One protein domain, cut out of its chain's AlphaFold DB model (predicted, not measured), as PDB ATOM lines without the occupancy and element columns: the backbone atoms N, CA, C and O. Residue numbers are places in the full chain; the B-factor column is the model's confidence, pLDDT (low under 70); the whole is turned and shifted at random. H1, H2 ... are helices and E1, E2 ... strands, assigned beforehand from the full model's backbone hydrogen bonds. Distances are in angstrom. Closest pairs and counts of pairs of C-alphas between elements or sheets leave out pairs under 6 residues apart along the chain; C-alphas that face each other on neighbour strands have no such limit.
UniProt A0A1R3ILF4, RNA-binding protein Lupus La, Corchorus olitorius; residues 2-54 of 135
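Overview. This is residues 2 to 54 of the 135 residues of the protein "RNA-binding protein Lupus La" of Corchorus olitorius (UniProt A0A1R3ILF4). A small two-strand hairpin, E1 and E2, sits in the middle of the model, and the short stretch of residues 7 to 8 pairs beside E2. H3 packs on this hairpin, chiefly on E1, and H1 touches H3; beyond them H2 makes one end of the longest axis, while the short H4 lies at the opposite end. The printed part has 53 residues, with four named helices and two named strands in the order H1, H2, H3, E1, E2, H4; the sheet has the order E1 - E2, antiparallel, and the class is mixed, helices and strands. The whole is compact, with a radius of gyration of the C-alphas of 11.1 A, yet only just elongated, with spans of 30 by 20 by 18 A.

Arrangement. Start at residue 2 and go on to residues 7 to 8, which pair antiparallel with residues 44 to 45 of E2, residues 44 to 47. Next comes H1, residues 9 to 13; its closest C-alphas to E2 are those of Ile 9 and Lys 44, 5.5 A apart. H2, residues 16 to 21, is close to H1 but not clearly touching, with the C-alphas of Ala 13 and Ser 19 the closest at 5.7 A. H3, residues 25 to 34, is apart from H2 but touches H1, where the closest C-alphas are those of Ala 13 and Ile 25, 6.9 A apart. Look then at E1, residues 38 to 41: its closest C-alphas to H3 are those of Val 40 and Arg 33, 6.3 A apart. E1 and E2 form a hairpin, antiparallel at 152 degrees, with N 39 and O 46 at 2.8 A and N 41 and O 44 at 2.9 A within hydrogen-bond range. H4, residues 51 to 54, is apart from H1, H2, H3 and E1. In H1 and H3 every O i to N i+4 pair is within hydrogen-bond range, in H2 1 of 2; H4 is too short for such a pair, and its 1 O i to N i+3 pair is within range.

Along the chain. Find C-alpha 9 at (148.540, 225.720, 227.783), where H1 begins; it runs 6.2 A to residue 13. H2 measures 8.7 A. From C-alpha 25 at (147.440, 221.677, 233.925), H3, the longest helix, runs 14.4 A to residue 34. E1 measures 10.2 A and E2 10.7 A. H4 covers 5.6 A and ends at C-alpha 54, (146.039, 229.783, 210.863).

Size, cuts and confidence. The two C-alphas farthest apart are those of Leu 20 and Ala 52, at 30.2 A. The printed part has no cut, and the five links between its named elements are tight. The mean pLDDT of the printed part is 93.2, and no printed residue is under 70.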
ATOM      1  N   ASP A   2     152.024 232.586 218.897       88.75
ATOM      2  CA  ASP A   2     153.227 233.148 218.268       88.75
ATOM      3  C   ASP A   2     153.183 233.024 216.733       88.75
ATOM      4  O   ASP A   2     152.217 232.512 216.164       88.75
ATOM      5  N   ASP A   3     154.211 233.544 216.067       88.06
ATOM      6  CA  ASP A   3     154.415 233.520 214.612       88.06
ATOM      7  C   ASP A   3     154.521 232.094 214.049       88.06
ATOM      8  O   ASP A   3     154.184 231.837 212.895       88.06
ATOM      9  N   GLN A   4     154.933 231.153 214.894       89.25
ATOM     10  CA  GLN A   4     154.971 229.729 214.594       89.25
ATOM     11  C   GLN A   4     153.660 229.021 214.952       89.25
ATOM     12  O   GLN A   4     153.535 227.823 214.735       89.25
ATOM     13  N   GLY A   5     152.659 229.721 215.483       90.94
ATOM     14  CA  GLY A   5     151.337 229.172 215.767       90.94
ATOM     15  C   GLY A   5     151.209 228.412 217.077       90.94
ATOM     16  O   GLY A   5     150.205 227.733 217.293       90.94
ATOM     17  N   TRP A   6     152.189 228.516 217.966       94.81
ATOM     18  CA  TRP A   6     152.101 227.917 219.282       94.81
ATOM     19  C   TRP A   6     151.244 228.747 220.227       94.81
ATOM     20  O   TRP A   6     151.253 229.983 220.243       94.81
ATOM     21  N   VAL A   7     150.514 228.034 221.074       94.94
ATOM     22  CA  VAL A   7     149.615 228.583 222.081       94.94
ATOM     23  C   VAL A   7     149.985 228.002 223.439       94.94
ATOM     24  O   VAL A   7     150.134 226.793 223.582       94.94
ATOM     25  N   SER A   8     150.135 228.852 224.453       95.38
ATOM     26  CA  SER A   8     150.442 228.410 225.816       95.38
ATOM     27  C   SER A   8     149.273 227.649 226.436       95.38
ATOM     28  O   SER A   8     148.131 228.104 226.389       95.38
ATOM     29  N   ILE A   9     149.561 226.546 227.121       94.88
ATOM     30  CA  ILE A   9     148.540 225.720 227.783       94.88
ATOM     31  C   ILE A   9     147.846 226.485 228.910       94.88
ATOM     32  O   ILE A   9     146.641 226.350 229.099       94.88
ATOM     33  N   LYS A  10     148.566 227.386 229.589       93.56
ATOM     34  CA  LYS A  10     147.984 228.299 230.581       93.56
ATOM     35  C   LYS A  10     146.836 229.144 230.011       93.56
ATOM     36  O   LYS A  10     145.867 229.403 230.715       93.56
ATOM     37  N   LEU A  11     146.924 229.547 228.739       93.94
ATOM     38  CA  LEU A  11     145.842 230.276 228.072       93.94
ATOM     39  C   LEU A  11     144.620 229.374 227.858       93.94
ATOM     40  O   LEU A  11     143.495 229.808 228.075       93.94
ATOM     41  N   ILE A  12     144.846 228.113 227.482       93.56
ATOM     42  CA  ILE A  12     143.786 227.120 227.262       93.56
ATOM     43  C   ILE A  12     143.071 226.784 228.570       93.56
ATOM     44  O   ILE A  12     141.844 226.760 228.599       93.56
ATOM     45  N   ALA A  13     143.822 226.593 229.656       94.06
ATOM     46  CA  ALA A  13     143.273 226.374 230.993       94.06
ATOM     47  C   ALA A  13     142.398 227.546 231.475       94.06
ATOM     48  O   ALA A  13     141.460 227.348 232.239       94.06
ATOM     49  N   GLY A  14     142.666 228.765 230.993       94.12
ATOM     50  CA  GLY A  14     141.862 229.951 231.289       94.12
ATOM     51  C   GLY A  14     140.527 230.028 230.541       94.12
ATOM     52  O   GLY A  14     139.701 230.885 230.857       94.12
ATOM     53  N   PHE A  15     140.271 229.168 229.550       95.38
ATOM     54  CA  PHE A  15     138.982 229.168 228.864       95.38
ATOM     55  C   PHE A  15     137.888 228.624 229.772       95.38
ATOM     56  O   PHE A  15     138.002 227.513 230.273       95.38
ATOM     57  N   LYS A  16     136.767 229.349 229.884       96.12
ATOM     58  CA  LYS A  16     135.643 228.999 230.771       96.12
ATOM     59  C   LYS A  16     135.187 227.542 230.637       96.12
ATOM     60  O   LYS A  16     134.873 226.902 231.625       96.12
ATOM     61  N   LYS A  17     135.153 227.001 229.414       96.12
ATOM     62  CA  LYS A  17     134.774 225.596 229.188       96.12
ATOM     63  C   LYS A  17     135.820 224.607 229.702       96.12
ATOM     64  O   LYS A  17     135.444 223.557 230.195       96.12
ATOM     65  N   VAL A  18     137.103 224.938 229.587       94.81
ATOM     66  CA  VAL A  18     138.199 224.100 230.082       94.81
ATOM     67  C   VAL A  18     138.267 224.200 231.602       94.81
ATOM     68  O   VAL A  18     138.231 223.169 232.257       94.81
ATOM     69  N   SER A  19     138.224 225.414 232.158       94.38
ATOM     70  CA  SER A  19     138.281 225.654 233.604       94.38
ATOM     71  C   SER A  19     137.101 225.051 234.375       94.38
ATOM     72  O   SER A  19     137.231 224.755 235.554       94.38
ATOM     73  N   LEU A  20     135.935 224.894 233.736       95.81
ATOM     74  CA  LEU A  20     134.780 224.203 234.325       95.81
ATOM     75  C   LEU A  20     134.949 222.678 234.361       95.81
ATOM     76  O   LEU A  20     134.298 222.024 235.169       95.81
ATOM     77  N   LEU A  21     135.773 222.113 233.475       94.75
ATOM     78  CA  LEU A  21     136.045 220.674 233.416       94.75
ATOM     79  C   LEU A  21     137.250 220.298 234.275       94.75
ATOM     80  O   LEU A  21     137.244 219.256 234.924       94.75
ATOM     81  N   THR A  22     138.295 221.124 234.253       93.50
ATOM     82  CA  THR A  22     139.514 220.899 235.019       93.50
ATOM     83  C   THR A  22     140.318 222.187 235.196       93.50
ATOM     84  O   THR A  22     140.415 223.019 234.295       93.50
ATOM     85  N   ASP A  23     140.938 222.322 236.361       90.81
ATOM     86  CA  ASP A  23     141.952 223.321 236.701       90.81
ATOM     87  C   ASP A  23     143.379 222.733 236.685       90.81
ATOM     88  O   ASP A  23     144.367 223.460 236.818       90.81
ATOM     89  N   ASN A  24     143.509 221.417 236.480       93.62
ATOM     90  CA  ASN A  24     144.781 220.713 236.520       93.62
ATOM     91  C   ASN A  24     145.500 220.767 235.163       93.62
ATOM     92  O   ASN A  24     145.129 220.099 234.198       93.62
ATOM     93  N   ILE A  25     146.606 221.511 235.122       92.00
ATOM     94  CA  ILE A  25     147.440 221.677 233.925       92.00
ATOM     95  C   ILE A  25     148.035 220.353 233.425       92.00
ATOM     96  O   ILE A  25     148.122 220.156 232.214       92.00
ATOM     97  N   GLN A  26     148.416 219.437 234.321       93.06
ATOM     98  CA  GLN A  26     148.986 218.141 233.929       93.06
ATOM     99  C   GLN A  26     147.949 217.278 233.206       93.06
ATOM    100  O   GLN A  26     148.247 216.688 232.172       93.06
ATOM    101  N   LEU A  27     146.698 217.299 233.677       94.19
ATOM    102  CA  LEU A  27     145.610 216.577 233.021       94.19
ATOM    103  C   LEU A  27     145.323 217.136 231.619       94.19
ATOM    104  O   LEU A  27     145.110 216.373 230.679       94.19
ATOM    105  N   ILE A  28     145.355 218.463 231.462       94.44
ATOM    106  CA  ILE A  28     145.208 219.109 230.149       94.44
ATOM    107  C   ILE A  28     146.356 218.690 229.219       94.44
ATOM    108  O   ILE A  28     146.111 218.353 228.063       94.44
ATOM    109  N   LEU A  29     147.597 218.689 229.712       93.69
ATOM    110  CA  LEU A  29     148.777 218.258 228.958       93.69
ATOM    111  C   LEU A  29     148.643 216.821 228.452       93.69
ATOM    112  O   LEU A  29     148.873 216.568 227.270       93.69
ATOM    113  N   ASP A  30     148.245 215.897 229.320       93.44
ATOM    114  CA  ASP A  30     148.110 214.484 228.967       93.44
ATOM    115  C   ASP A  30     146.963 214.253 227.977       93.44
ATOM    116  O   ASP A  30     147.132 213.546 226.978       93.44
ATOM    117  N   ALA A  31     145.832 214.934 228.174       93.50
ATOM    118  CA  ALA A  31     144.732 214.926 227.216       93.50
ATOM    119  C   ALA A  31     145.179 215.438 225.836       93.50
ATOM    120  O   ALA A  31     144.899 214.802 224.817       93.50
ATOM    121  N   LEU A  32     145.926 216.547 225.783       93.88
ATOM    122  CA  LEU A  32     146.447 217.096 224.528       93.88
ATOM    123  C   LEU A  32     147.477 216.167 223.873       93.88
ATOM    124  O   LEU A  32     147.444 216.008 222.656       93.88
ATOM    125  N   ARG A  33     148.348 215.513 224.650       93.00
ATOM    126  CA  ARG A  33     149.336 214.543 224.140       93.00
ATOM    127  C   ARG A  33     148.691 213.302 223.533       93.00
ATOM    128  O   ARG A  33     149.225 212.756 222.573       93.00
ATOM    129  N   SER A  34     147.554 212.864 224.072       94.06
ATOM    130  CA  SER A  34     146.802 211.734 223.513       94.06
ATOM    131  C   SER A  34     146.098 212.057 222.186       94.06
ATOM    132  O   SER A  34     145.704 211.151 221.452       94.06
ATOM    133  N   SER A  35     145.942 213.343 221.853       94.19
ATOM    134  CA  SER A  35     145.262 213.774 220.635       94.19
ATOM    135  C   SER A  35     146.172 213.677 219.411       94.19
ATOM    136  O   SER A  35     147.321 214.103 219.424       94.19
ATOM    137  N   THR A  36     145.634 213.180 218.298       93.31
ATOM    138  CA  THR A  36     146.358 213.083 217.019       93.31
ATOM    139  C   THR A  36     146.328 214.376 216.200       93.31
ATOM    140  O   THR A  36     147.086 214.510 215.236       93.31
ATOM    141  N   VAL A  37     145.459 215.325 216.570       93.81
ATOM    142  CA  VAL A  37     145.186 216.565 215.820       93.81
ATOM    143  C   VAL A  37     146.140 217.696 216.205       93.81
ATOM    144  O   VAL A  37     146.402 218.599 215.403       93.81
ATOM    145  N   VAL A  38     146.668 217.659 217.426       95.06
ATOM    146  CA  VAL A  38     147.547 218.688 217.985       95.06
ATOM    147  C   VAL A  38     148.911 218.104 218.330       95.06
ATOM    148  O   VAL A  38     149.061 216.903 218.521       95.06
ATOM    149  N   GLU A  39     149.916 218.965 218.377       94.50
ATOM    150  CA  GLU A  39     151.256 218.655 218.860       94.50
ATOM    151  C   GLU A  39     151.564 219.502 220.095       94.50
ATOM    152  O   GLU A  39     151.143 220.658 220.192       94.50
ATOM    153  N   VAL A  40     152.291 218.919 221.046       94.56
ATOM    154  CA  VAL A  40     152.643 219.551 222.320       94.56
ATOM    155  C   VAL A  40     154.158 219.682 222.408       94.56
ATOM    156  O   VAL A  40     154.878 218.701 222.237       94.56
ATOM    157  N   GLN A  41     154.637 220.886 222.712       93.56
ATOM    158  CA  GLN A  41     156.048 221.182 222.944       93.56
ATOM    159  C   GLN A  41     156.191 221.910 224.283       93.56
ATOM    160  O   GLN A  41     155.871 223.094 224.399       93.56
ATOM    161  N   GLY A  42     156.660 221.194 225.308       91.12
ATOM    162  CA  GLY A  42     156.703 221.715 226.678       91.12
ATOM    163  C   GLY A  42     155.312 222.159 227.137       91.12
ATOM    164  O   GLY A  42     154.377 221.363 227.107       91.12
ATOM    165  N   ASP A  43     155.176 223.445 227.474       92.12
ATOM    166  CA  ASP A  43     153.922 224.070 227.929       92.12
ATOM    167  C   ASP A  43     153.143 224.783 226.811       92.12
ATOM    168  O   ASP A  43     152.300 225.659 227.061       92.12
ATOM    169  N   LYS A  44     153.445 224.455 225.555       95.00
ATOM    170  CA  LYS A  44     152.781 225.006 224.377       95.00
ATOM    171  C   LYS A  44     152.147 223.903 223.540       95.00
ATOM    172  O   LYS A  44     152.620 222.771 223.502       95.00
ATOM    173  N   VAL A  45     151.089 224.261 222.826       95.25
ATOM    174  CA  VAL A  45     150.380 223.386 221.894       95.25
ATOM    175  C   VAL A  45     150.137 224.104 220.574       95.25
ATOM    176  O   VAL A  45     149.945 225.322 220.538       95.25
ATOM    177  N   ARG A  46     150.143 223.346 219.484       95.38
ATOM    178  CA  ARG A  46     149.836 223.817 218.134       95.38
ATOM    179  C   ARG A  46     149.055 222.744 217.382       95.38
ATOM    180  O   ARG A  46     149.067 221.574 217.753       95.38
ATOM    181  N   LYS A  47     148.350 223.126 216.319       93.94
ATOM    182  CA  LYS A  47     147.758 222.158 215.390       93.94
ATOM    183  C   LYS A  47     148.869 221.368 214.683       93.94
ATOM    184  O   LYS A  47     149.813 221.965 214.187       93.94
ATOM    185  N   ARG A  48     148.747 220.044 214.583       93.44
ATOM    186  CA  ARG A  48     149.792 219.192 213.993       93.44
ATOM    187  C   ARG A  48     149.919 219.354 212.475       93.44
ATOM    188  O   ARG A  48     151.018 219.343 211.937       93.44
ATOM    189  N   ILE A  49     148.787 219.496 211.783       92.44
ATOM    190  CA  ILE A  49     148.711 219.586 210.316       92.44
ATOM    191  C   ILE A  49     148.147 220.951 209.931       92.44
ATOM    192  O   ILE A  49     147.168 221.411 210.526       92.44
ATOM    193  N   ASP A  50     148.730 221.578 208.911       90.38
ATOM    194  CA  ASP A  50     148.270 222.853 208.354       90.38
ATOM    195  C   ASP A  50     148.206 224.007 209.370       90.38
ATOM    196  O   ASP A  50     147.357 224.896 209.259       90.38
ATOM    197  N   TRP A  51     149.080 224.023 210.380       91.50
ATOM    198  CA  TRP A  51     149.132 225.125 211.349       91.50
ATOM    199  C   TRP A  51     149.380 226.476 210.669       91.50
ATOM    200  O   TRP A  51     148.775 227.471 211.058       91.50
ATOM    201  N   ALA A  52     150.188 226.490 209.604       88.50
ATOM    202  CA  ALA A  52     150.547 227.688 208.851       88.50
ATOM    203  C   ALA A  52     149.327 228.414 208.256       88.50
ATOM    204  O   ALA A  52     149.342 229.632 208.124       88.50
ATOM    205  N   ARG A  53     148.233 227.692 207.965       89.62
ATOM    206  CA  ARG A  53     146.984 228.285 207.445       89.62
ATOM    207  C   ARG A  53     146.260 229.160 208.472       89.62
ATOM    208  O   ARG A  53     145.378 229.921 208.096       89.62
ATOM    209  N   TRP A  54     146.611 229.023 209.750       87.19
ATOM    210  CA  TRP A  54     146.039 229.783 210.863       87.19
ATOM    211  C   TRP A  54     146.955 230.914 211.330       87.19
ATOM    212  O   TRP A  54     146.580 231.666 212.227       87.19
TER     213      TRP A  54